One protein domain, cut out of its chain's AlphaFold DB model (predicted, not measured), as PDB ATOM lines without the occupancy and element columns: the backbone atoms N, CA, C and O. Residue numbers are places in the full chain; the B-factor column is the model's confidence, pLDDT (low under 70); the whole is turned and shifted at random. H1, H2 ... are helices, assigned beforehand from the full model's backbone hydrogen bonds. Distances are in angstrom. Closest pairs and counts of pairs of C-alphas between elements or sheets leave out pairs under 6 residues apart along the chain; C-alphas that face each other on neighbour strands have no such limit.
ATOM      1  N   HIS A 258     -13.261 -38.114  97.202       90.50
ATOM      2  CA  HIS A 258     -14.263 -38.629  98.132       90.50
ATOM      3  C   HIS A 258     -14.504 -40.130  97.906       90.50
ATOM      4  O   HIS A 258     -14.408 -40.912  98.851       90.50
ATOM      5  N   PHE A 259     -14.714 -40.566  96.659       89.62
ATOM      6  CA  PHE A 259     -14.873 -41.993  96.350       89.62
ATOM      7  C   PHE A 259     -13.606 -42.821  96.618       89.62
ATOM      8  O   PHE A 259     -13.717 -43.927  97.153       89.62
ATOM      9  N   ALA A 260     -12.413 -42.288  96.328       90.06
ATOM     10  CA  ALA A 260     -11.141 -42.917  96.688       90.06
ATOM     11  C   ALA A 260     -11.023 -43.144  98.204       90.06
ATOM     12  O   ALA A 260     -10.680 -44.243  98.639       90.06
ATOM     13  N   LYS A 261     -11.379 -42.140  99.015       85.06
ATOM     14  CA  LYS A 261     -11.348 -42.207 100.486       85.06
ATOM     15  C   LYS A 261     -12.435 -43.126 101.055       85.06
ATOM     16  O   LYS A 261     -12.174 -43.825 102.028       85.06
ATOM     17  N   SER A 262     -13.628 -43.171 100.453       88.12
ATOM     18  CA  SER A 262     -14.739 -44.022 100.916       88.12
ATOM     19  C   SER A 262     -14.605 -45.500 100.533       88.12
ATOM     20  O   SER A 262     -15.023 -46.367 101.297       88.12
ATOM     21  N   LEU A 263     -14.072 -45.805  99.345       86.38
ATOM     22  CA  LEU A 263     -14.000 -47.175  98.808       86.38
ATOM     23  C   LEU A 263     -12.587 -47.779  98.873       86.38
ATOM     24  O   LEU A 263     -12.440 -48.996  98.723       86.38
ATOM     25  N   GLY A 264     -11.572 -46.941  99.097       89.06
ATOM     26  CA  GLY A 264     -10.151 -47.244  98.946       89.06
ATOM     27  C   GLY A 264      -9.678 -47.033  97.503       89.06
ATOM     28  O   GLY A 264     -10.322 -47.504  96.561       89.06
ATOM     29  N   ASP A 265      -8.516 -46.393  97.326       86.38
ATOM     30  CA  ASP A 265      -7.918 -46.061  96.018       86.38
ATOM     31  C   ASP A 265      -7.929 -47.222  95.019       86.38
ATOM     32  O   ASP A 265      -8.299 -47.052  93.858       86.38
ATOM     33  N   SER A 266      -7.544 -48.418  95.472       84.94
ATOM     34  CA  SER A 266      -7.478 -49.618  94.629       84.94
ATOM     35  C   SER A 266      -8.857 -50.029  94.095       84.94
ATOM     36  O   SER A 266      -9.006 -50.327  92.911       84.94
ATOM     37  N   LYS A 267      -9.899 -49.970  94.936       86.75
ATOM     38  CA  LYS A 267     -11.270 -50.315  94.537       86.75
ATOM     39  C   LYS A 267     -11.888 -49.222  93.670       86.75
ATOM     40  O   LYS A 267     -12.551 -49.547  92.691       86.75
ATOM     41  N   TRP A 268     -11.648 -47.951  93.988       90.12
ATOM     42  CA  TRP A 268     -12.135 -46.842  93.168       90.12
ATOM     43  C   TRP A 268     -11.507 -46.843  91.771       90.12
ATOM     44  O   TRP A 268     -12.233 -46.765  90.782       90.12
ATOM     45  N   LYS A 269     -10.185 -47.039  91.667       85.50
ATOM     46  CA  LYS A 269      -9.502 -47.208  90.375       85.50
ATOM     47  C   LYS A 269     -10.042 -48.411  89.600       85.50
ATOM     48  O   LYS A 269     -10.339 -48.254  88.423       85.50
ATOM     49  N   ALA A 270     -10.250 -49.556  90.256       83.94
ATOM     50  CA  ALA A 270     -10.812 -50.750  89.619       83.94
ATOM     51  C   ALA A 270     -12.265 -50.574  89.139       83.94
ATOM     52  O   ALA A 270     -12.639 -51.134  88.112       83.94
ATOM     53  N   ILE A 271     -13.092 -49.801  89.854       84.06
ATOM     54  CA  ILE A 271     -14.450 -49.442  89.410       84.06
ATOM     55  C   ILE A 271     -14.374 -48.485  88.218       84.06
ATOM     56  O   ILE A 271     -15.069 -48.698  87.230       84.06
ATOM     57  N   LYS A 272     -13.492 -47.482  88.269       79.75
ATOM     58  CA  LYS A 272     -13.317 -46.507  87.187       79.75
ATOM     59  C   LYS A 272     -12.776 -47.143  85.902       79.75
ATOM     60  O   LYS A 272     -13.232 -46.783  84.831       79.75
ATOM     61  N   SER A 273     -11.889 -48.136  86.000       77.38
ATOM     62  CA  SER A 273     -11.430 -48.939  84.852       77.38
ATOM     63  C   SER A 273     -12.412 -50.035  84.415       77.38
ATOM     64  O   SER A 273     -12.139 -50.734  83.448       77.38
ATOM     65  N   LYS A 274     -13.502 -50.251  85.165       78.06
ATOM     66  CA  LYS A 274     -14.588 -51.197  84.849       78.06
ATOM     67  C   LYS A 274     -15.879 -50.481  84.424       78.06
ATOM     68  O   LYS A 274     -16.864 -51.124  84.070       78.06
ATOM     69  N   ASN A 275     -15.871 -49.150  84.411       73.25
ATOM     70  CA  ASN A 275     -16.656 -48.416  83.438       73.25
ATOM     71  C   ASN A 275     -16.069 -48.781  82.068       73.25
ATOM     72  O   ASN A 275     -15.061 -48.211  81.662       73.25
ATOM     73  N   ASP A 276     -16.657 -49.788  81.413       70.06
ATOM     74  CA  ASP A 276     -16.531 -49.933  79.963       70.06
ATOM     75  C   ASP A 276     -16.813 -48.542  79.382       70.06
ATOM     76  O   ASP A 276     -17.832 -47.938  79.747       70.06
ATOM     77  N   SER A 277     -15.919 -48.016  78.539       82.56
ATOM     78  CA  SER A 277     -16.128 -46.700  77.940       82.56
ATOM     79  C   SER A 277     -17.492 -46.672  77.250       82.56
ATOM     80  O   SER A 277     -17.984 -47.699  76.779       82.56
ATOM     81  N   VAL A 278     -18.103 -45.494  77.131       83.50
ATOM     82  CA  VAL A 278     -19.309 -45.333  76.303       83.50
ATOM     83  C   VAL A 278     -19.047 -45.882  74.889       83.50
ATOM     84  O   VAL A 278     -19.893 -46.575  74.329       83.50
ATOM     85  N   ASP A 279     -17.822 -45.695  74.385       84.69
ATOM     86  CA  ASP A 279     -17.316 -46.329  73.166       84.69
ATOM     87  C   ASP A 279     -17.295 -47.861  73.212       84.69
ATOM     88  O   ASP A 279     -17.739 -48.502  72.265       84.69
ATOM     89  N   ASP A 280     -16.801 -48.464  74.296       87.50
ATOM     90  CA  ASP A 280     -16.731 -49.923  74.443       87.50
ATOM     91  C   ASP A 280     -18.137 -50.523  74.535       87.50
ATOM     92  O   ASP A 280     -18.407 -51.588  73.978       87.50
ATOM     93  N   HIS A 281     -19.063 -49.830  75.204       90.31
ATOM     94  CA  HIS A 281     -20.466 -50.222  75.279       90.31
ATOM     95  C   HIS A 281     -21.113 -50.238  73.887       90.31
ATOM     96  O   HIS A 281     -21.735 -51.236  73.516       90.31
ATOM     97  N   PHE A 282     -20.914 -49.189  73.082       90.00
ATOM     98  CA  PHE A 282     -21.417 -49.151  71.708       90.00
ATOM     99  C   PHE A 282     -20.695 -50.134  70.777       90.00
ATOM    100  O   PHE A 282     -21.357 -50.806  69.985       90.00
ATOM    101  N   ALA A 283     -19.380 -50.319  70.911       90.69
ATOM    102  CA  ALA A 283     -18.623 -51.339  70.183       90.69
ATOM    103  C   ALA A 283     -19.106 -52.764  70.507       90.69
ATOM    104  O   ALA A 283     -19.180 -53.608  69.614       90.69
ATOM    105  N   LYS A 284     -19.503 -53.033  71.757       89.00
ATOM    106  CA  LYS A 284     -20.096 -54.315  72.178       89.00
ATOM    107  C   LYS A 284     -21.543 -54.483  71.706       89.00
ATOM    108  O   LYS A 284     -21.946 -55.609  71.432       89.00
ATOM    109  N   ALA A 285     -22.311 -53.398  71.591       89.56
ATOM    110  CA  ALA A 285     -23.708 -53.431  71.147       89.56
ATOM    111  C   ALA A 285     -23.872 -53.510  69.616       89.56
ATOM    112  O   ALA A 285     -24.769 -54.197  69.132       89.56
ATOM    113  N   LEU A 286     -23.018 -52.815  68.856       89.38
ATOM    114  CA  LEU A 286     -23.113 -52.673  67.393       89.38
ATOM    115  C   LEU A 286     -22.044 -53.472  66.629       89.38
ATOM    116  O   LEU A 286     -22.129 -53.610  65.407       89.38
ATOM    117  N   GLY A 287     -21.033 -53.986  67.331       90.94
ATOM    118  CA  GLY A 287     -19.808 -54.529  66.749       90.94
ATOM    119  C   GLY A 287     -18.743 -53.444  66.560       90.94
ATOM    120  O   GLY A 287     -19.021 -52.334  66.108       90.94
ATOM    121  N   GLU A 288     -17.491 -53.773  66.885       90.19
ATOM    122  CA  GLU A 288     -16.374 -52.817  66.901       90.19
ATOM    123  C   GLU A 288     -16.017 -52.256  65.509       90.19
ATOM    124  O   GLU A 288     -15.438 -51.176  65.390       90.19
ATOM    125  N   THR A 289     -16.370 -52.968  64.436       90.19
ATOM    126  CA  THR A 289     -16.266 -52.479  63.054       90.19
ATOM    127  C   THR A 289     -17.337 -51.434  62.751       90.19
ATOM    128  O   THR A 289     -17.012 -50.350  62.270       90.19
ATOM    129  N   THR A 290     -18.598 -51.722  63.084       90.75
ATOM    130  CA  THR A 290     -19.741 -50.817  62.902       90.75
ATOM    131  C   THR A 290     -19.561 -49.529  63.698       90.75
ATOM    132  O   THR A 290     -19.743 -48.441  63.158       90.75
ATOM    133  N   TRP A 291     -19.138 -49.634  64.963       93.00
ATOM    134  CA  TRP A 291     -18.922 -48.466  65.816       93.00
ATOM    135  C   TRP A 291     -17.809 -47.551  65.291       93.00
ATOM    136  O   TRP A 291     -17.986 -46.336  65.244       93.00
ATOM    137  N   ARG A 292     -16.690 -48.117  64.812       89.25
ATOM    138  CA  ARG A 292     -15.614 -47.327  64.191       89.25
ATOM    139  C   ARG A 292     -16.048 -46.625  62.907       89.25
ATOM    140  O   ARG A 292     -15.613 -45.499  62.686       89.25
ATOM    141  N   LEU A 293     -16.895 -47.253  62.089       90.25
ATOM    142  CA  LEU A 293     -17.447 -46.616  60.889       90.25
ATOM    143  C   LEU A 293     -18.358 -45.438  61.253       90.25
ATOM    144  O   LEU A 293     -18.142 -44.344  60.743       90.25
ATOM    145  N   ILE A 294     -19.293 -45.629  62.190       88.69
ATOM    146  CA  ILE A 294     -20.196 -44.564  62.664       88.69
ATOM    147  C   ILE A 294     -19.402 -43.406  63.286       88.69
ATOM    148  O   ILE A 294     -19.688 -42.245  63.000       88.69
ATOM    149  N   LYS A 295     -18.370 -43.701  64.092       87.12
ATOM    150  CA  LYS A 295     -17.491 -42.669  64.660       87.12
ATOM    151  C   LYS A 295     -16.762 -41.887  63.563       87.12
ATOM    152  O   LYS A 295     -16.850 -40.662  63.550       87.12
ATOM    153  N   ALA A 296     -16.114 -42.568  62.616       85.38
ATOM    154  CA  ALA A 296     -15.414 -41.910  61.513       85.38
ATOM    155  C   ALA A 296     -16.362 -41.066  60.638       85.38
ATOM    156  O   ALA A 296     -16.009 -39.961  60.233       85.38
ATOM    157  N   GLU A 297     -17.583 -41.541  60.385       83.56
ATOM    158  CA  GLU A 297     -18.615 -40.787  59.665       83.56
ATOM    159  C   GLU A 297     -19.060 -39.539  60.450       83.56
ATOM    160  O   GLU A 297     -19.210 -38.466  59.863       83.56
ATOM    161  N   SER A 298     -19.174 -39.633  61.782       80.94
ATOM    162  CA  SER A 298     -19.476 -38.480  62.643       80.94
ATOM    163  C   SER A 298     -18.344 -37.443  62.693       80.94
ATOM    164  O   SER A 298     -18.625 -36.250  62.622       80.94
ATOM    165  N   GLU A 299     -17.075 -37.868  62.706       75.62
ATOM    166  CA  GLU A 299     -15.910 -36.969  62.646       75.62
ATOM    167  C   GLU A 299     -15.804 -36.269  61.275       75.62
ATOM    168  O   GLU A 299     -15.485 -35.082  61.197       75.62
ATOM    169  N   ILE A 300     -16.146 -36.962  60.182       70.94
ATOM    170  CA  ILE A 300     -16.241 -36.361  58.839       70.94
ATOM    171  C   ILE A 300     -17.386 -35.337  58.783       70.94
ATOM    172  O   ILE A 300     -17.214 -34.266  58.190       70.94
ATOM    173  N   ALA A 301     -18.530 -35.621  59.413       65.69
ATOM    174  CA  ALA A 301     -19.649 -34.684  59.504       65.69
ATOM    175  C   ALA A 301     -19.302 -33.443  60.351       65.69
ATOM    176  O   ALA A 301     -19.593 -32.322  59.929       65.69
ATOM    177  N   GLU A 302     -18.625 -33.612  61.490       63.09
ATOM    178  CA  GLU A 302     -18.180 -32.505  62.345       63.09
ATOM    179  C   GLU A 302     -17.129 -31.633  61.641       63.09
ATOM    180  O   GLU A 302     -17.271 -30.411  61.599       63.09
ATOM    181  N   ASN A 303     -16.130 -32.235  60.991       57.78
ATOM    182  CA  ASN A 303     -15.112 -31.485  60.251       57.78
ATOM    183  C   ASN A 303     -15.697 -30.776  59.006       57.78
ATOM    184  O   ASN A 303     -15.234 -29.699  58.623       57.78
ATOM    185  N   SER A 304     -16.767 -31.323  58.416       57.03
ATOM    186  CA  SER A 304     -17.544 -30.657  57.355       57.03
ATOM    187  C   SER A 304     -18.395 -29.493  57.882       57.03
ATOM    188  O   SER A 304     -18.592 -28.512  57.166       57.03
ATOM    189  N   ALA A 305     -18.870 -29.562  59.131       54.66
ATOM    190  CA  ALA A 305     -19.591 -28.472  59.788       54.66
ATOM    191  C   ALA A 305     -18.647 -27.348  60.262       54.66
ATOM    192  O   ALA A 305     -18.952 -26.170  60.075       54.66
TER     193      ALA A 305
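This is residues 258 to 305 of the 332 residues of an uncharacterized protein of Pomacea canaliculata (UniProt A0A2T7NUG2). The longest helix, H4, makes one arm of a V whose other, shorter arm is H3, and a bare stretch, residues 273 to 277, leads from H3 to a second small corner made of H1 and H2. The two helix pairs are separate lobes with no contact between their helices, and residues 296 to 305 of H4 stick out free. The printed part has 48 residues with four named helices, H1, H2, H3 and H4 in that order along the chain, and no named strand; the class is all helix. The whole is extended, with a radius of gyration of the C-alphas of 16.1 A, and flat, spanning 45 by 25 by 10 A.

H4 is residues 288 to 305, 25.6 A from first to last C-alpha; it begins at C-alpha 288 at (-16.374, -52.817, 66.901) and ends at C-alpha 305 at (-19.591, -28.472, 59.788). H3 is residues 278 to 286, 12.2 A long. H2 is residues 265 to 272, 10.4 A long. H1 is residues 258 to 263, 8.6 A long, and begins at C-alpha 258 at (-14.263, -38.629, 98.132).

H4 touches H3 with residues 288 to 292 alone. The closest C-alphas of H3 and H4 are those of Ala 283 and Trp 291, 5.2 A apart. The two helices run opposite ways at a steep tilt of 59 degrees. H2 is apart from H3 and from H4. H1 and H2 touch only at the corner by their link, and their closest C-alphas are those of Ala 260 and Trp 268, 5.4 A apart. The lines of H1 and H2 are about perpendicular, at 80 degrees. H1 is apart from H3 and from H4. In H1, H2, H3 and H4 every O i to N i+4 pair is within hydrogen-bond range.

The two C-alphas farthest apart are those of Ser 262 and Ser 304, 45.7 A. Without residues 296 to 305, which stand free, the body of 38 residues spans 40 by 12 by 10 A. The printed part has no cut. The links H1 to H2, H2 to H3 and H3 to H4 are tight, with 1, 5 and 1 residues between the helices. The mean pLDDT of the printed part of this predicted model is 82.9, and residues 301 to 305, which belong to H4, are under 70.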